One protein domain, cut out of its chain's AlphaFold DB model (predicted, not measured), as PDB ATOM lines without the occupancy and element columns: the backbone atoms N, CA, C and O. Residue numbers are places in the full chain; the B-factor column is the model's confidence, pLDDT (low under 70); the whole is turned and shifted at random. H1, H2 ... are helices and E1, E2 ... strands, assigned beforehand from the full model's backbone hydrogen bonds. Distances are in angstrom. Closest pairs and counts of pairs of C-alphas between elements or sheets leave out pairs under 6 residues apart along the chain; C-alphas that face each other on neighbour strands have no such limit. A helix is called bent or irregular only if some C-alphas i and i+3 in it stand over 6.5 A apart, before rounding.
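Overview. This is residues 85 to 223 of the 421 residues of an uncharacterized protein of Rhizobacter sp. AJA081-3 (UniProt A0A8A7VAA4). A twisted sheet of four strands lies between H4 on one face and H3 with H5 on the other, while H1 and H2 make a small helical head at one end of the domain, beside the early part of H3. At the opposite end of the longest axis lies part of the long loop of residues 124 to 159, and a second long loop, residues 198 to 210, leads from E3 to E4. The 139 printed residues hold five named helices and four named strands in the order H1 H2 H3 E1 E2 H4 E3 E4 H5; the class is mixed, helices and strands. The mixed sheet runs E1 E2 E3 E4; the whole is compact, with a radius of gyration of the C-alphas of 15.9 A and spans of 50 by 35 by 28 A.

Arrangement. In the sheet, edge strand E1, residues 160 to 162, and E2, residues 166 to 173, form an antiparallel hairpin, with N 162 and O 166 2.9 A apart. E3, residues 190 to 197, is parallel to E2, with N 169 and O 192 2.9 A apart. Edge strand E4, residues 211 to 215, is parallel to E3, with N 193 and O 212 2.8 A apart. H4, residues 174 to 184, is on the sheet at a height of 7.8 A and runs along the strands, at 19 degrees to E3 on the local plane; the closest C-alphas of H4 and E3 are Glu 174 and Phe 195, 5.3 A. E2, H4 and E3 form a strand-helix-strand unit, two parallel neighbour strands with a helix between, with a right-handed crossover. On the opposite face, H3, residues 105 to 123, has a height of 8.7 A, and H5, residues 216 to 222, one of 7.2 A: three layers, helices on both faces. H3 touches H5 with residues 116 to 120 alone, closest at the C-alphas of Leu 119 and Ala 220, 5.6 A. H1, residues 85 to 92, touches H3 at a steep tilt of 62 degrees, closest at the C-alphas of Leu 88 and Leu 111, 6.5 A. H2, residues 96 to 100, touches H1, closest at the C-alphas of Asp 90 and Phe 96, 6.7 A. Every O i to N i+4 pair is within hydrogen-bond range in H1, H2, H4 and H5, and 13 of 15 in H3.

Along the chain. E2 is 21.3 A long, E3 22.2 A, E4 13.2 A and E1 7.2 A. H3 is 27.3 A long and irregular, with C-alphas 119 and 122 7.1 A apart; H4 is 15.2 A, H1 10.5 A, H5 10.0 A and H2 6.1 A. H1 begins at C-alpha 85, (385.224, 314.367, 366.504), and H5 ends at C-alpha 222, (368.469, 293.815, 365.743).

Size, cuts and confidence. The C-alphas of Ala 101 and Asp 141 are the two farthest apart, 50.6 A. The printed part has no cut; the links H3 to E1 and E3 to E4 are long. Mean pLDDT of the printed part is 84.0, and residues 135 to 153 are under 70.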
ATOM      1  N   LYS A  85     384.649 315.407 365.643       84.56
ATOM      2  CA  LYS A  85     385.224 314.367 366.504       84.56
ATOM      3  C   LYS A  85     384.818 314.576 367.962       84.56
ATOM      4  O   LYS A  85     384.351 313.632 368.596       84.56
ATOM      5  N   ASP A  86     384.916 315.806 368.457       85.12
ATOM      6  CA  ASP A  86     384.494 316.155 369.818       85.12
ATOM      7  C   ASP A  86     382.997 315.936 370.017       85.12
ATOM      8  O   ASP A  86     382.580 315.338 371.009       85.12
ATOM      9  N   ALA A  87     382.180 316.369 369.051       87.94
ATOM     10  CA  ALA A  87     380.736 316.181 369.108       87.94
ATOM     11  C   ALA A  87     380.352 314.693 369.109       87.94
ATOM     12  O   ALA A  87     379.465 314.281 369.858       87.94
ATOM     13  N   LEU A  88     381.027 313.877 368.297       91.69
ATOM     14  CA  LEU A  88     380.825 312.431 368.257       91.69
ATOM     15  C   LEU A  88     381.261 311.763 369.559       91.69
ATOM     16  O   LEU A  88     380.517 310.944 370.090       91.69
ATOM     17  N   MET A  89     382.416 312.136 370.108       90.06
ATOM     18  CA  MET A  89     382.884 311.621 371.393       90.06
ATOM     19  C   MET A  89     381.902 311.978 372.513       90.06
ATOM     20  O   MET A  89     381.463 311.093 373.243       90.06
ATOM     21  N   ASP A  90     381.508 313.249 372.631       90.88
ATOM     22  CA  ASP A  90     380.538 313.682 373.637       90.88
ATOM     23  C   ASP A  90     379.193 312.951 373.466       90.88
ATOM     24  O   ASP A  90     378.564 312.590 374.458       90.88
ATOM     25  N   PHE A  91     378.770 312.662 372.233       93.12
ATOM     26  CA  PHE A  91     377.536 311.926 371.957       93.12
ATOM     27  C   PHE A  91     377.624 310.458 372.378       93.12
ATOM     28  O   PHE A  91     376.755 309.965 373.099       93.12
ATOM     29  N   MET A  92     378.689 309.765 371.974       90.81
ATOM     30  CA  MET A  92     378.887 308.354 372.305       90.81
ATOM     31  C   MET A  92     379.126 308.153 373.806       90.81
ATOM     32  O   MET A  92     378.641 307.177 374.368       90.81
ATOM     33  N   MET A  93     379.767 309.114 374.481       88.88
ATOM     34  CA  MET A  93     379.965 309.110 375.937       88.88
ATOM     35  C   MET A  93     378.756 309.620 376.741       88.88
ATOM     36  O   MET A  93     378.836 309.716 377.963       88.88
ATOM     37  N   GLY A  94     377.652 309.999 376.091       86.62
ATOM     38  CA  GLY A  94     376.439 310.454 376.777       86.62
ATOM     39  C   GLY A  94     376.526 311.847 377.418       86.62
ATOM     40  O   GLY A  94     375.697 312.196 378.255       86.62
ATOM     41  N   ARG A  95     377.491 312.684 377.019       88.75
ATOM     42  CA  ARG A  95     377.689 314.066 377.505       88.75
ATOM     43  C   ARG A  95     376.758 315.056 376.793       88.75
ATOM     44  O   ARG A  95     377.179 316.078 376.247       88.75
ATOM     45  N   PHE A  96     375.468 314.746 376.785       89.88
ATOM     46  CA  PHE A  96     374.456 315.432 375.980       89.88
ATOM     47  C   PHE A  96     374.269 316.916 376.322       89.88
ATOM     48  O   PHE A  96     373.926 317.697 375.438       89.88
ATOM     49  N   GLN A  97     374.561 317.333 377.559       88.00
ATOM     50  CA  GLN A  97     374.515 318.739 377.990       88.00
ATOM     51  C   GLN A  97     375.403 319.626 377.101       88.00
ATOM     52  O   GLN A  97     375.024 320.741 376.741       88.00
ATOM     53  N   ARG A  98     376.578 319.120 376.697       87.19
ATOM     54  CA  ARG A  98     377.520 319.844 375.827       87.19
ATOM     55  C   ARG A  98     377.002 319.980 374.396       87.19
ATOM     56  O   ARG A  98     377.304 320.964 373.719       87.19
ATOM     57  N   LEU A  99     376.216 319.004 373.946       88.12
ATOM     58  CA  LEU A  99     375.660 318.942 372.595       88.12
ATOM     59  C   LEU A  99     374.383 319.760 372.448       88.12
ATOM     60  O   LEU A  99     374.201 320.419 371.426       88.12
ATOM     61  N   GLU A 100     373.514 319.758 373.460       87.81
ATOM     62  CA  GLU A 100     372.269 320.529 373.446       87.81
ATOM     63  C   GLU A 100     372.540 322.028 373.244       87.81
ATOM     64  O   GLU A 100     371.874 322.675 372.432       87.81
ATOM     65  N   ALA A 101     373.584 322.556 373.894       82.06
ATOM     66  CA  ALA A 101     374.009 323.951 373.768       82.06
ATOM     67  C   ALA A 101     374.425 324.351 372.338       82.06
ATOM     68  O   ALA A 101     374.384 325.530 371.984       82.06
ATOM     69  N   LYS A 102     374.825 323.379 371.510       82.31
ATOM     70  CA  LYS A 102     375.291 323.584 370.129       82.31
ATOM     71  C   LYS A 102     374.335 322.997 369.088       82.31
ATOM     72  O   LYS A 102     374.695 322.937 367.916       82.31
ATOM     73  N   ARG A 103     373.142 322.539 369.491       85.56
ATOM     74  CA  ARG A 103     372.237 321.755 368.637       85.56
ATOM     75  C   ARG A 103     371.937 322.450 367.304       85.56
ATOM     76  O   ARG A 103     371.563 323.623 367.256       85.56
ATOM     77  N   CYS A 104     372.032 321.687 366.226       86.31
ATOM     78  CA  CYS A 104     371.577 322.086 364.900       86.31
ATOM     79  C   CYS A 104     371.360 320.848 364.027       86.31
ATOM     80  O   CYS A 104     371.786 319.743 364.368       86.31
ATOM     81  N   LEU A 105     370.705 321.032 362.887       85.94
ATOM     82  CA  LEU A 105     370.389 319.980 361.935       85.94
ATOM     83  C   LEU A 105     371.646 319.300 361.355       85.94
ATOM     84  O   LEU A 105     371.641 318.070 361.297       85.94
ATOM     85  N   PRO A 106     372.730 320.017 360.983       86.88
ATOM     86  CA  PRO A 106     373.994 319.384 360.606       86.88
ATOM     87  C   PRO A 106     374.547 318.442 361.678       86.88
ATOM     88  O   PRO A 106     374.900 317.304 361.362       86.88
ATOM     89  N   TRP A 107     374.558 318.871 362.947       90.06
ATOM     90  CA  TRP A 107     374.997 318.010 364.044       90.06
ATOM     91  C   TRP A 107     374.065 316.825 364.226       90.06
ATOM     92  O   TRP A 107     374.537 315.695 364.257       90.06
ATOM     93  N   ALA A 108     372.749 317.040 364.235       91.62
ATOM     94  CA  ALA A 108     371.792 315.947 364.316       91.62
ATOM     95  C   ALA A 108     372.044 314.916 363.205       91.62
ATOM     96  O   ALA A 108     372.027 313.716 363.467       91.62
ATOM     97  N   ALA A 109     372.291 315.367 361.968       90.94
ATOM     98  CA  ALA A 109     372.529 314.499 360.814       90.94
ATOM     99  C   ALA A 109     373.824 313.697 360.950       90.94
ATOM    100  O   ALA A 109     373.830 312.503 360.646       90.94
ATOM    101  N   LEU A 110     374.895 314.333 361.435       92.50
ATOM    102  CA  LEU A 110     376.157 313.672 361.747       92.50
ATOM    103  C   LEU A 110     375.977 312.602 362.830       92.50
ATOM    104  O   LEU A 110     376.421 311.471 362.650       92.50
ATOM    105  N   LEU A 111     375.343 312.958 363.944       95.50
ATOM    106  CA  LEU A 111     375.145 312.053 365.071       95.50
ATOM    107  C   LEU A 111     374.249 310.871 364.669       95.50
ATOM    108  O   LEU A 111     374.578 309.724 364.951       95.50
ATOM    109  N   PHE A 112     373.170 311.135 363.925       95.62
ATOM    110  CA  PHE A 112     372.254 310.101 363.451       95.62
ATOM    111  C   PHE A 112     372.926 309.122 362.487       95.62
ATOM    112  O   PHE A 112     372.873 307.919 362.725       95.62
ATOM    113  N   ARG A 113     373.610 309.602 361.435       94.12
ATOM    114  CA  ARG A 113     374.300 308.701 360.492       94.12
ATOM    115  C   ARG A 113     375.408 307.895 361.171       94.12
ATOM    116  O   ARG A 113     375.654 306.760 360.785       94.12
ATOM    117  N   THR A 114     376.070 308.481 362.172       94.94
ATOM    118  CA  THR A 114     377.131 307.793 362.913       94.94
ATOM    119  C   THR A 114     376.549 306.686 363.772       94.94
ATOM    120  O   THR A 114     377.032 305.565 363.690       94.94
ATOM    121  N   LEU A 115     375.458 306.959 364.495       95.50
ATOM    122  CA  LEU A 115     374.780 305.932 365.279       95.50
ATOM    123  C   LEU A 115     374.226 304.811 364.398       95.50
ATOM    124  O   LEU A 115     374.414 303.648 364.715       95.50
ATOM    125  N   VAL A 116     373.600 305.138 363.264       95.50
ATOM    126  CA  VAL A 116     373.151 304.121 362.297       95.50
ATOM    127  C   VAL A 116     374.325 303.269 361.815       95.50
ATOM    128  O   VAL A 116     374.190 302.057 361.722       95.50
ATOM    129  N   GLY A 117     375.470 303.889 361.513       93.75
ATOM    130  CA  GLY A 117     376.674 303.174 361.098       93.75
ATOM    131  C   GLY A 117     377.209 302.227 362.171       93.75
ATOM    132  O   GLY A 117     377.552 301.099 361.841       93.75
ATOM    133  N   GLU A 118     377.240 302.674 363.426       93.06
ATOM    134  CA  GLU A 118     377.667 301.872 364.579       93.06
ATOM    135  C   GLU A 118     376.740 300.671 364.800       93.06
ATOM    136  O   GLU A 118     377.194 299.535 364.853       93.06
ATOM    137  N   LEU A 119     375.426 300.915 364.847       93.06
ATOM    138  CA  LEU A 119     374.419 299.876 365.076       93.06
ATOM    139  C   LEU A 119     374.345 298.866 363.928       93.06
ATOM    140  O   LEU A 119     374.052 297.695 364.145       93.06
ATOM    141  N   ALA A 120     374.593 299.317 362.697       93.38
ATOM    142  CA  ALA A 120     374.581 298.448 361.532       93.38
ATOM    143  C   ALA A 120     375.862 297.621 361.405       93.38
ATOM    144  O   ALA A 120     375.789 296.521 360.869       93.38
ATOM    145  N   ALA A 121     377.014 298.114 361.877       91.56
ATOM    146  CA  ALA A 121     378.320 297.477 361.704       91.56
ATOM    147  C   ALA A 121     378.351 295.949 361.940       91.56
ATOM    148  O   ALA A 121     378.905 295.262 361.082       91.56
ATOM    149  N   PRO A 122     377.743 295.387 363.007       89.94
ATOM    150  CA  PRO A 122     377.758 293.938 363.237       89.94
ATOM    151  C   PRO A 122     376.827 293.131 362.316       89.94
ATOM    152  O   PRO A 122     376.935 291.911 362.268       89.94
ATOM    153  N   LEU A 123     375.904 293.773 361.592       88.75
ATOM    154  CA  LEU A 123     374.837 293.083 360.855       88.75
ATOM    155  C   LEU A 123     375.275 292.539 359.488       88.75
ATOM    156  O   LEU A 123     374.680 291.587 358.994       88.75
ATOM    157  N   ALA A 124     376.266 293.161 358.842       88.69
ATOM    158  CA  ALA A 124     376.754 292.748 357.525       88.69
ATOM    159  C   ALA A 124     378.139 293.360 357.223       88.69
ATOM    160  O   ALA A 124     378.514 294.366 357.828       88.69
ATOM    161  N   PRO A 125     378.895 292.827 356.243       90.62
ATOM    162  CA  PRO A 125     380.161 293.412 355.794       90.62
ATOM    163  C   PRO A 125     379.921 294.658 354.921       90.62
ATOM    164  O   PRO A 125     380.044 294.636 353.696       90.62
ATOM    165  N   TRP A 126     379.528 295.758 355.559       94.12
ATOM    166  CA  TRP A 126     379.088 296.971 354.880       94.12
ATOM    167  C   TRP A 126     380.199 297.709 354.129       94.12
ATOM    168  O   TRP A 126     381.280 297.973 354.652       94.12
ATOM    169  N   GLN A 127     379.864 298.183 352.933       93.00
ATOM    170  CA  GLN A 127     380.625 299.163 352.165       93.00
ATOM    171  C   GLN A 127     379.888 300.505 352.163       93.00
ATOM    172  O   GLN A 127     378.658 300.550 352.108       93.00
ATOM    173  N   ARG A 128     380.633 301.613 352.216       91.38
ATOM    174  CA  ARG A 128     380.082 302.977 352.194       91.38
ATOM    175  C   ARG A 128     380.186 303.573 350.797       91.38
ATOM    176  O   ARG A 128     381.197 303.395 350.129       91.38
ATOM    177  N   HIS A 129     379.177 304.352 350.409       81.81
ATOM    178  CA  HIS A 129     379.199 305.192 349.203       81.81
ATOM    179  C   HIS A 129     379.396 304.442 347.872       81.81
ATOM    180  O   HIS A 129     379.867 305.030 346.899       81.81
ATOM    181  N   VAL A 130     379.005 303.168 347.801       88.94
ATOM    182  CA  VAL A 130     379.001 302.418 346.539       88.94
ATOM    183  C   VAL A 130     377.814 302.871 345.693       88.94
ATOM    184  O   VAL A 130     376.684 302.921 346.174       88.94
ATOM    185  N   ALA A 131     378.074 303.224 344.437       88.62
ATOM    186  CA  ALA A 131     377.052 303.640 343.488       88.62
ATOM    187  C   ALA A 131     376.580 302.454 342.639       88.62
ATOM    188  O   ALA A 131     377.391 301.719 342.079       88.62
ATOM    189  N   PHE A 132     375.266 302.307 342.498       85.75
ATOM    190  CA  PHE A 132     374.632 301.262 341.702       85.75
ATOM    191  C   PHE A 132     373.798 301.892 340.591       85.75
ATOM    192  O   PHE A 132     373.064 302.847 340.832       85.75
ATOM    193  N   SER A 133     373.871 301.353 339.377       79.62
ATOM    194  CA  SER A 133     372.977 301.760 338.290       79.62
ATOM    195  C   SER A 133     371.514 301.509 338.673       79.62
ATOM    196  O   SER A 133     371.174 300.439 339.190       79.62
ATOM    197  N   SER A 134     370.636 302.483 338.434       71.38
ATOM    198  CA  SER A 134     369.198 302.249 338.555       71.38
ATOM    199  C   SER A 134     368.731 301.333 337.418       71.38
ATOM    200  O   SER A 134     369.185 301.458 336.280       71.38
ATOM    201  N   GLY A 135     367.866 300.366 337.730       61.31
ATOM    202  CA  GLY A 135     367.309 299.446 336.727       61.31
ATOM    203  C   GLY A 135     368.221 298.292 336.285       61.31
ATOM    204  O   GLY A 135     367.916 297.645 335.289       61.31
ATOM    205  N   GLY A 136     369.319 298.021 337.003       53.62
ATOM    206  CA  GLY A 136     370.091 296.779 336.833       53.62
ATOM    207  C   GLY A 136     369.299 295.536 337.263       53.62
ATOM    208  O   GLY A 136     368.339 295.672 338.020       53.62
ATOM    209  N   GLU A 137     369.703 294.356 336.768       52.44
ATOM    210  CA  GLU A 137     368.986 293.074 336.903       52.44
ATOM    211  C   GLU A 137     368.320 292.893 338.281       52.44
ATOM    212  O   GLU A 137     369.005 292.979 339.310       52.44
ATOM    213  N   PRO A 138     366.991 292.664 338.327       53.25
ATOM    214  CA  PRO A 138     366.273 292.463 339.575       53.25
ATOM    215  C   PRO A 138     366.866 291.250 340.286       53.25
ATOM    216  O   PRO A 138     366.879 290.139 339.767       53.25
ATOM    217  N   THR A 139     367.371 291.464 341.497       54.47
ATOM    218  CA  THR A 139     368.077 290.419 342.254       54.47
ATOM    219  C   THR A 139     367.132 289.385 342.885       54.47
ATOM    220  O   THR A 139     367.608 288.416 343.487       54.47
ATOM    221  N   ARG A 140     365.811 289.558 342.709       48.84
ATOM    222  CA  ARG A 140     364.747 288.597 343.031       48.84
ATOM    223  C   ARG A 140     363.500 288.842 342.158       48.84
ATOM    224  O   ARG A 140     362.984 289.956 342.122       48.84
ATOM    225  N   ASP A 141     363.062 287.806 341.445       45.47
ATOM    226  CA  ASP A 141     361.715 287.573 340.890       45.47
ATOM    227  C   ASP A 141     360.889 288.797 340.444       45.47
ATOM    228  O   ASP A 141     359.817 289.077 340.974       45.47
ATOM    229  N   GLY A 142     361.346 289.523 339.419       51.78
ATOM    230  CA  GLY A 142     360.458 290.395 338.633       51.78
ATOM    231  C   GLY A 142     359.907 291.645 339.336       51.78
ATOM    232  O   GLY A 142     359.010 292.292 338.788       51.78
ATOM    233  N   TYR A 143     360.437 292.033 340.501       52.50
ATOM    234  CA  TYR A 143     360.029 293.269 341.173       52.50
ATOM    235  C   TYR A 143     360.504 294.495 340.391       52.50
ATOM    236  O   TYR A 143     361.668 294.892 340.427       52.50
ATOM    237  N   LEU A 144     359.570 295.111 339.673       56.34
ATOM    238  CA  LEU A 144     359.785 296.399 339.035       56.34
ATOM    239  C   LEU A 144     359.601 297.514 340.073       56.34
ATOM    240  O   LEU A 144     358.634 297.462 340.836       56.34
ATOM    241  N   PRO A 145     360.446 298.562 340.065       57.94
ATOM    242  CA  PRO A 145     360.248 299.717 340.931       57.94
ATOM    243  C   PRO A 145     358.837 300.294 340.758       57.94
ATOM    244  O   PRO A 145     358.269 300.291 339.650       57.94
ATOM    245  N   HIS A 146     358.271 300.777 341.869       60.44
ATOM    246  CA  HIS A 146     356.919 301.323 341.933       60.44
ATOM    247  C   HIS A 146     356.698 302.348 340.810       60.44
ATOM    248  O   HIS A 146     357.542 303.213 340.573       60.44
ATOM    249  N   ALA A 147     355.557 302.265 340.114       60.31
ATOM    250  CA  ALA A 147     355.311 302.974 338.851       60.31
ATOM    251  C   ALA A 147     355.572 304.493 338.920       60.31
ATOM    252  O   ALA A 147     356.079 305.074 337.966       60.31
ATOM    253  N   GLN A 148     355.295 305.119 340.069       59.34
ATOM    254  CA  GLN A 148     355.513 306.553 340.309       59.34
ATOM    255  C   GLN A 148     356.998 306.965 340.424       59.34
ATOM    256  O   GLN A 148     357.319 308.137 340.254       59.34
ATOM    257  N   TYR A 149     357.899 306.023 340.707       58.59
ATOM    258  CA  TYR A 149     359.338 306.263 340.883       58.59
ATOM    259  C   TYR A 149     360.180 305.674 339.745       58.59
ATOM    260  O   TYR A 149     361.407 305.707 339.797       58.59
ATOM    261  N   ARG A 150     359.525 305.188 338.682       58.28
ATOM    262  CA  ARG A 150     360.158 304.835 337.407       58.28
ATOM    263  C   ARG A 150     360.566 306.103 336.652       58.28
ATOM    264  O   ARG A 150     359.954 306.448 335.649       58.28
ATOM    265  N   SER A 151     361.550 306.848 337.134       52.44
ATOM    266  CA  SER A 151     362.242 307.823 336.286       52.44
ATOM    267  C   SER A 151     363.591 308.249 336.851       52.44
ATOM    268  O   SER A 151     363.789 308.372 338.058       52.44
ATOM    269  N   ASP A 152     364.476 308.480 335.885       56.03
ATOM    270  CA  ASP A 152     365.889 308.838 335.905       56.03
ATOM    271  C   ASP A 152     366.895 307.704 336.170       56.03
ATOM    272  O   ASP A 152     366.980 307.121 337.250       56.03
ATOM    273  N   ALA A 153     367.752 307.475 335.164       62.50
ATOM    274  CA  ALA A 153     368.940 306.612 335.158       62.50
ATOM    275  C   ALA A 153     370.045 307.071 336.143       62.50
ATOM    276  O   ALA A 153     371.238 306.904 335.893       62.50
ATOM    277  N   ARG A 154     369.671 307.740 337.240       73.56
ATOM    278  CA  ARG A 154     370.613 308.235 338.236       73.56
ATOM    279  C   ARG A 154     371.130 307.062 339.064       73.56
ATOM    280  O   ARG A 154     370.334 306.224 339.491       73.56
ATOM    281  N   PRO A 155     372.441 307.018 339.340       81.81
ATOM    282  CA  PRO A 155     372.983 306.018 340.234       81.81
ATOM    283  C   PRO A 155     372.375 306.168 341.632       81.81
ATOM    284  O   PRO A 155     372.248 307.275 342.164       81.81
ATOM    285  N   ILE A 156     372.019 305.038 342.231       86.12
ATOM    286  CA  ILE A 156     371.559 304.949 343.611       86.12
ATOM    287  C   ILE A 156     372.779 304.704 344.487       86.12
ATOM    288  O   ILE A 156     373.561 303.789 344.239       86.12
ATOM    289  N   VAL A 157     372.928 305.524 345.523       90.12
ATOM    290  CA  VAL A 157     374.011 305.402 346.499       90.12
ATOM    291  C   VAL A 157     373.375 305.153 347.868       90.12
ATOM    292  O   VAL A 157     372.961 306.118 348.526       90.12
ATOM    293  N   PRO A 158     373.206 303.887 348.295       92.94
ATOM    294  CA  PRO A 158     372.783 303.594 349.658       92.94
ATOM    295  C   PRO A 158     373.813 304.123 350.667       92.94
ATOM    296  O   PRO A 158     374.965 304.408 350.329       92.94
ATOM    297  N   PHE A 159     373.397 304.286 351.924       95.00
ATOM    298  CA  PHE A 159     374.326 304.717 352.970       95.00
ATOM    299  C   PHE A 159     375.361 303.624 353.251       95.00
ATOM    300  O   PHE A 159     376.560 303.906 353.279       95.00
ATOM    301  N   LEU A 160     374.878 302.388 353.402       96.12
ATOM    302  CA  LEU A 160     375.685 301.179 353.490       96.12
ATOM    303  C   LEU A 160     375.148 300.135 352.511       96.12
ATOM    304  O   LEU A 160     373.937 300.042 352.299       96.12
ATOM    305  N   SER A 161     376.037 299.332 351.941       95.12
ATOM    306  CA  SER A 161     375.667 298.221 351.064       95.12
ATOM    307  C   SER A 161     376.597 297.030 351.223       95.12
ATOM    308  O   SER A 161     377.808 297.211 351.298       95.12
ATOM    309  N   ALA A 162     376.042 295.826 351.173       93.44
ATOM    310  CA  ALA A 162     376.766 294.595 350.876       93.44
ATOM    311  C   ALA A 162     376.329 294.131 349.477       93.44
ATOM    312  O   ALA A 162     375.349 293.401 349.323       93.44
ATOM    313  N   GLY A 163     376.990 294.663 348.441       89.56
ATOM    314  CA  GLY A 163     376.572 294.467 347.049       89.56
ATOM    315  C   GLY A 163     375.123 294.913 346.807       89.56
ATOM    316  O   GLY A 163     374.689 295.932 347.341       89.56
ATOM    317  N   ARG A 164     374.373 294.149 346.004       87.94
ATOM    318  CA  ARG A 164     372.913 294.306 345.833       87.94
ATOM    319  C   ARG A 164     372.096 293.373 346.727       87.94
ATOM    320  O   ARG A 164     370.874 293.367 346.626       87.94
ATOM    321  N   ASP A 165     372.744 292.593 347.585       88.81
ATOM    322  CA  ASP A 165     372.031 291.702 348.494       88.81
ATOM    323  C   ASP A 165     371.383 292.508 349.619       88.81
ATOM    324  O   ASP A 165     370.182 292.398 349.834       88.81
ATOM    325  N   HIS A 166     372.143 293.397 350.264       91.19
ATOM    326  CA  HIS A 166     371.643 294.175 351.397       91.19
ATOM    327  C   HIS A 166     371.994 295.643 351.251       91.19
ATOM    328  O   HIS A 166     373.174 295.996 351.159       91.19
ATOM    329  N   TRP A 167     370.983 296.505 351.286       94.00
ATOM    330  CA  TRP A 167     371.152 297.953 351.344       94.00
ATOM    331  C   TRP A 167     370.590 298.511 352.641       94.00
ATOM    332  O   TRP A 167     369.523 298.108 353.106       94.00
ATOM    333  N   LEU A 168     371.276 299.515 353.178       95.75
ATOM    334  CA  LEU A 168     370.792 300.315 354.287       95.75
ATOM    335  C   LEU A 168     370.759 301.788 353.888       95.75
ATOM    336  O   LEU A 168     371.727 302.359 353.376       95.75
ATOM    337  N   ILE A 169     369.627 302.423 354.158       95.38
ATOM    338  CA  ILE A 169     369.412 303.860 353.995       95.38
ATOM    339  C   ILE A 169     368.877 304.440 355.301       95.38
ATOM    340  O   ILE A 169     368.274 303.735 356.103       95.38
ATOM    341  N   TYR A 170     369.052 305.743 355.510       95.44
ATOM    342  CA  TYR A 170     368.508 306.422 356.686       95.44
ATOM    343  C   TYR A 170     367.810 307.728 356.310       95.44
ATOM    344  O   TYR A 170     368.223 308.440 355.386       95.44
ATOM    345  N   ARG A 171     366.746 308.074 357.034       94.81
ATOM    346  CA  ARG A 171     366.019 309.346 356.910       94.81
ATOM    347  C   ARG A 171     365.531 309.787 358.281       94.81
ATOM    348  O   ARG A 171     365.161 308.965 359.094       94.81
ATOM    349  N   PHE A 172     365.508 311.088 358.563       91.56
ATOM    350  CA  PHE A 172     365.096 311.548 359.895       91.56
ATOM    351  C   PHE A 172     363.672 311.145 360.267       91.56
ATOM    352  O   PHE A 172     363.453 310.790 361.415       91.56
ATOM    353  N   THR A 173     362.728 311.179 359.325       91.88
ATOM    354  CA  THR A 173     361.314 310.887 359.591       91.88
ATOM    355  C   THR A 173     360.871 309.577 358.946       91.88
ATOM    356  O   THR A 173     361.329 309.248 357.849       91.88
ATOM    357  N   GLU A 174     359.943 308.872 359.598       91.25
ATOM    358  CA  GLU A 174     359.317 307.626 359.120       91.25
ATOM    359  C   GLU A 174     358.749 307.787 357.702       91.25
ATOM    360  O   GLU A 174     359.065 307.009 356.806       91.25
ATOM    361  N   GLU A 175     358.016 308.876 357.451       91.19
ATOM    362  CA  GLU A 175     357.465 309.177 356.122       91.19
ATOM    363  C   GLU A 175     358.553 309.260 355.039       91.19
ATOM    364  O   GLU A 175     358.408 308.709 353.945       91.19
ATOM    365  N   LYS A 176     359.666 309.946 355.328       93.44
ATOM    366  CA  LYS A 176     360.768 310.082 354.370       93.44
ATOM    367  C   LYS A 176     361.486 308.753 354.167       93.44
ATOM    368  O   LYS A 176     361.935 308.502 353.051       93.44
ATOM    369  N   ALA A 177     361.598 307.927 355.207       94.75
ATOM    370  CA  ALA A 177     362.159 306.585 355.097       94.75
ATOM    371  C   ALA A 177     361.299 305.713 354.175       94.75
ATOM    372  O   ALA A 177     361.834 305.183 353.208       94.75
ATOM    373  N   HIS A 178     359.977 305.667 354.375       92.69
ATOM    374  CA  HIS A 178     359.069 304.952 353.472       92.69
ATOM    375  C   HIS A 178     359.125 305.481 352.037       92.69
ATOM    376  O   HIS A 178     359.213 304.689 351.102       92.69
ATOM    377  N   ARG A 179     359.140 306.805 351.844       90.31
ATOM    378  CA  ARG A 179     359.249 307.409 350.507       90.31
ATOM    379  C   ARG A 179     360.543 307.006 349.798       90.31
ATOM    380  O   ARG A 179     360.517 306.686 348.615       90.31
ATOM    381  N   GLN A 180     361.669 307.018 350.510       89.50
ATOM    382  CA  GLN A 180     362.941 306.571 349.947       89.50
ATOM    383  C   GLN A 180     362.946 305.058 349.701       89.50
ATOM    384  O   GLN A 180     363.545 304.605 348.733       89.50
ATOM    385  N   ALA A 181     362.272 304.285 350.548       90.56
ATOM    386  CA  ALA A 181     362.187 302.846 350.390       90.56
ATOM    387  C   ALA A 181     361.402 302.452 349.130       90.56
ATOM    388  O   ALA A 181     361.883 301.635 348.358       90.56
ATOM    389  N   LEU A 182     360.278 303.124 348.856       86.25
ATOM    390  CA  LEU A 182     359.517 302.972 347.606       86.25
ATOM    391  C   LEU A 182     360.341 303.326 346.356       86.25
ATOM    392  O   LEU A 182     360.123 302.761 345.288       86.25
ATOM    393  N   TYR A 183     361.289 304.261 346.479       83.06
ATOM    394  CA  TYR A 183     362.212 304.609 345.394       83.06
ATOM    395  C   TYR A 183     363.275 303.524 345.156       83.06
ATOM    396  O   TYR A 183     363.676 303.290 344.019       83.06
ATOM    397  N   CYS A 184     363.734 302.857 346.216       83.19
ATOM    398  CA  CYS A 184     364.748 301.801 346.144       83.19
ATOM    399  C   CYS A 184     364.158 300.388 345.966       83.19
ATOM    400  O   CYS A 184     364.912 299.422 345.861       83.19
ATOM    401  N   GLU A 185     362.832 300.244 345.954       78.62
ATOM    402  CA  GLU A 185     362.154 298.952 345.861       78.62
ATOM    403  C   GLU A 185     362.554 298.195 344.580       78.62
ATOM    404  O   GLU A 185     362.632 298.768 343.490       78.62
ATOM    405  N   GLY A 186     362.864 296.902 344.726       74.75
ATOM    406  CA  GLY A 186     363.332 296.044 343.630       74.75
ATOM    407  C   GLY A 186     364.772 296.303 343.155       74.75
ATOM    408  O   GLY A 186     365.232 295.632 342.237       74.75
ATOM    409  N   GLN A 187     365.510 297.249 343.752       80.88
ATOM    410  CA  GLN A 187     366.898 297.555 343.355       80.88
ATOM    411  C   GLN A 187     367.953 296.701 344.083       80.88
ATOM    412  O   GLN A 187     369.103 296.614 343.635       80.88
ATOM    413  N   CYS A 188     367.557 296.057 345.182       83.75
ATOM    414  CA  CYS A 188     368.348 295.140 345.999       83.75
ATOM    415  C   CYS A 188     367.455 294.020 346.557       83.75
ATOM    416  O   CYS A 188     366.227 294.155 346.548       83.75
ATOM    417  N   ARG A 189     368.059 292.926 347.042       85.62
ATOM    418  CA  ARG A 189     367.303 291.793 347.605       85.62
ATOM    419  C   ARG A 189     366.646 292.136 348.927       85.62
ATOM    420  O   ARG A 189     365.508 291.737 349.141       85.62
ATOM    421  N   GLU A 190     367.354 292.867 349.780       90.50
ATOM    422  CA  GLU A 190     366.851 293.348 351.058       90.50
ATOM    423  C   GLU A 190     367.235 294.813 351.277       90.50
ATOM    424  O   GLU A 190     368.387 295.218 351.103       90.50
ATOM    425  N   LEU A 191     366.250 295.622 351.657       92.12
ATOM    426  CA  LEU A 191     366.403 297.031 351.978       92.12
ATOM    427  C   LEU A 191     365.986 297.289 353.421       92.12
ATOM    428  O   LEU A 191     364.835 297.064 353.788       92.12
ATOM    429  N   VAL A 192     366.885 297.873 354.208       94.69
ATOM    430  CA  VAL A 192     366.573 298.409 355.535       94.69
ATOM    431  C   VAL A 192     366.569 299.936 355.470       94.69
ATOM    432  O   VAL A 192     367.593 300.573 355.222       94.69
ATOM    433  N   ALA A 193     365.405 300.546 355.687       95.50
ATOM    434  CA  ALA A 193     365.246 301.993 355.744       95.50
ATOM    435  C   ALA A 193     365.034 302.457 357.185       95.50
ATOM    436  O   ALA A 193     363.972 302.247 357.769       95.50
ATOM    437  N   VAL A 194     366.042 303.119 357.745       95.69
ATOM    438  CA  VAL A 194     366.080 303.495 359.160       95.69
ATOM    439  C   VAL A 194     365.535 304.906 359.364       95.69
ATOM    440  O   VAL A 194     365.945 305.839 358.662       95.69
ATOM    441  N   PHE A 195     364.662 305.099 360.356       94.50
ATOM    442  CA  PHE A 195     364.189 306.424 360.761       94.50
ATOM    443  C   PHE A 195     364.392 306.751 362.237       94.50
ATOM    444  O   PHE A 195     364.406 305.876 363.089       94.50
ATOM    445  N   CYS A 196     364.517 308.041 362.563       91.56
ATOM    446  CA  CYS A 196     364.662 308.493 363.951       91.56
ATOM    447  C   CYS A 196     363.348 309.022 364.546       91.56
ATOM    448  O   CYS A 196     363.071 308.831 365.725       91.56
ATOM    449  N   HIS A 197     362.535 309.718 363.750       89.12
ATOM    450  CA  HIS A 197     361.319 310.396 364.191       89.12
ATOM    451  C   HIS A 197     360.094 309.710 363.591       89.12
ATOM    452  O   HIS A 197     359.915 309.763 362.370       89.12
ATOM    453  N   PRO A 198     359.230 309.095 364.413       86.62
ATOM    454  CA  PRO A 198     357.995 308.523 363.906       86.62
ATOM    455  C   PRO A 198     357.050 309.615 363.381       86.62
ATOM    456  O   PRO A 198     357.002 310.726 363.919       86.62
ATOM    457  N   THR A 199     356.276 309.287 362.347       83.31
ATOM    458  CA  THR A 199     355.283 310.181 361.739       83.31
ATOM    459  C   THR A 199     353.879 309.758 362.165       83.31
ATOM    460  O   THR A 199     353.388 308.699 361.777       83.31
ATOM    461  N   PHE A 200     353.197 310.605 362.939       74.75
ATOM    462  CA  PHE A 200     351.840 310.316 363.419       74.75
ATOM    463  C   PHE A 200     350.751 310.497 362.363       74.75
ATOM    464  O   PHE A 200     349.717 309.852 362.473       74.75
ATOM    465  N   ALA A 201     350.983 311.325 361.346       73.88
ATOM    466  CA  ALA A 201     350.038 311.514 360.253       73.88
ATOM    467  C   ALA A 201     350.007 310.296 359.303       73.88
ATOM    468  O   ALA A 201     351.059 309.677 359.080       73.88
ATOM    469  N   PRO A 202     348.842 309.983 358.701       75.25
ATOM    470  CA  PRO A 202     348.752 308.986 357.641       75.25
ATOM    471  C   PRO A 202     349.701 309.332 356.492       75.25
ATOM    472  O   PRO A 202     349.815 310.490 356.088       75.25
ATOM    473  N   HIS A 203     350.398 308.329 355.967       82.25
ATOM    474  CA  HIS A 203     351.310 308.482 354.838       82.25
ATOM    475  C   HIS A 203     351.465 307.165 354.078       82.25
ATOM    476  O   HIS A 203     351.166 306.090 354.601       82.25
ATOM    477  N   HIS A 204     351.944 307.243 352.836       82.75
ATOM    478  CA  HIS A 204     352.212 306.055 352.030       82.75
ATOM    479  C   HIS A 204     353.362 305.244 352.633       82.75
ATOM    480  O   HIS A 204     354.463 305.760 352.832       82.75
ATOM    481  N   ARG A 205     353.091 303.967 352.911       85.50
ATOM    482  CA  ARG A 205     354.047 303.010 353.471       85.50
ATOM    483  C   ARG A 205     354.460 302.011 352.398       85.50
ATOM    484  O   ARG A 205     353.600 301.499 351.684       85.50
ATOM    485  N   SER A 206     355.757 301.717 352.321       84.50
ATOM    486  CA  SER A 206     356.240 300.531 351.601       84.50
ATOM    487  C   SER A 206     355.622 299.275 352.218       84.50
ATOM    488  O   SER A 206     355.554 299.168 353.444       84.50
ATOM    489  N   ARG A 207     355.151 298.363 351.365       82.56
ATOM    490  CA  ARG A 207     354.600 297.049 351.742       82.56
ATOM    491  C   ARG A 207     355.401 295.895 351.136       82.56
ATOM    492  O   ARG A 207     354.946 294.759 351.181       82.56
ATOM    493  N   SER A 208     356.545 296.203 350.532       82.75
ATOM    494  CA  SER A 208     357.397 295.205 349.900       82.75
ATOM    495  C   SER A 208     357.957 294.246 350.936       82.75
ATOM    496  O   SER A 208     358.484 294.694 351.954       82.75
ATOM    497  N   GLU A 209     357.926 292.950 350.651       82.38
ATOM    498  CA  GLU A 209     358.539 291.934 351.515       82.38
ATOM    499  C   GLU A 209     360.063 292.097 351.594       82.38
ATOM    500  O   GLU A 209     360.671 291.816 352.624       82.38
ATOM    501  N   SER A 210     360.681 292.632 350.537       83.75
ATOM    502  CA  SER A 210     362.116 292.919 350.491       83.75
ATOM    503  C   SER A 210     362.520 294.177 351.264       83.75
ATOM    504  O   SER A 210     363.693 294.543 351.278       83.75
ATOM    505  N   THR A 211     361.568 294.895 351.866       89.44
ATOM    506  CA  THR A 211     361.806 296.209 352.463       89.44
ATOM    507  C   THR A 211     361.352 296.244 353.913       89.44
ATOM    508  O   THR A 211     360.170 296.144 354.221       89.44
ATOM    509  N   LYS A 212     362.294 296.522 354.811       91.88
ATOM    510  CA  LYS A 212     362.047 296.754 356.232       91.88
ATOM    511  C   LYS A 212     362.235 298.236 356.523       91.88
ATOM    512  O   LYS A 212     363.336 298.768 356.395       91.88
ATOM    513  N   VAL A 213     361.161 298.926 356.900       92.75
ATOM    514  CA  VAL A 213     361.247 300.313 357.378       92.75
ATOM    515  C   VAL A 213     361.179 300.285 358.891       92.75
ATOM    516  O   VAL A 213     360.136 299.961 359.448       92.75
ATOM    517  N   VAL A 214     362.299 300.597 359.531       91.81
ATOM    518  CA  VAL A 214     362.505 300.377 360.964       91.81
ATOM    519  C   VAL A 214     362.931 301.669 361.644       91.81
ATOM    520  O   VAL A 214     363.619 302.516 361.068       91.81
ATOM    521  N   SER A 215     362.519 301.844 362.885       91.12
ATOM    522  CA  SER A 215     363.023 302.899 363.745       91.12
ATOM    523  C   SER A 215     364.488 302.648 364.108       91.12
ATOM    524  O   SER A 215     365.014 301.538 364.027       91.12
ATOM    525  N   LEU A 216     365.168 303.698 364.554       91.56
ATOM    526  CA  LEU A 216     366.525 303.606 365.078       91.56
ATOM    527  C   LEU A 216     366.596 302.711 366.322       91.56
ATOM    528  O   LEU A 216     367.639 302.126 366.586       91.56
ATOM    529  N   PHE A 217     365.486 302.601 367.055       87.25
ATOM    530  CA  PHE A 217     365.351 301.675 368.170       87.25
ATOM    531  C   PHE A 217     365.372 300.225 367.684       87.25
ATOM    532  O   PHE A 217     366.189 299.445 368.152       87.25
ATOM    533  N   GLU A 218     364.534 299.892 366.700       87.75
ATOM    534  CA  GLU A 218     364.478 298.555 366.091       87.75
ATOM    535  C   GLU A 218     365.816 298.142 365.484       87.75
ATOM    536  O   GLU A 218     366.255 297.016 365.678       87.75
ATOM    537  N   LEU A 219     366.517 299.058 364.802       91.38
ATOM    538  CA  LEU A 219     367.862 298.766 364.298       91.38
ATOM    539  C   LEU A 219     368.820 298.380 365.430       91.38
ATOM    540  O   LEU A 219     369.633 297.473 365.274       91.38
ATOM    541  N   ALA A 220     368.747 299.090 366.552       88.12
ATOM    542  CA  ALA A 220     369.625 298.837 367.679       88.12
ATOM    543  C   ALA A 220     369.306 297.496 368.362       88.12
ATOM    544  O   ALA A 220     370.218 296.798 368.801       88.12
ATOM    545  N   ASP A 221     368.028 297.123 368.402       82.12
ATOM    546  CA  ASP A 221     367.558 295.834 368.912       82.12
ATOM    547  C   ASP A 221     368.017 294.660 368.030       82.12
ATOM    548  O   ASP A 221     368.542 293.672 368.539       82.12
ATOM    549  N   LEU A 222     367.958 294.812 366.699       81.50
ATOM    550  CA  LEU A 222     368.469 293.815 365.743       81.50
ATOM    551  C   LEU A 222     369.955 293.493 365.951       81.50
ATOM    552  O   LEU A 222     370.374 292.358 365.742       81.50
ATOM    553  N   GLY A 223     370.753 294.487 366.347       73.44
ATOM    554  CA  GLY A 223     372.173 294.311 366.652       73.44
ATOM    555  C   GLY A 223     372.465 293.889 368.093       73.44
ATOM    556  O   GLY A 223     373.634 293.837 368.460       73.44
TER     557      GLY A 223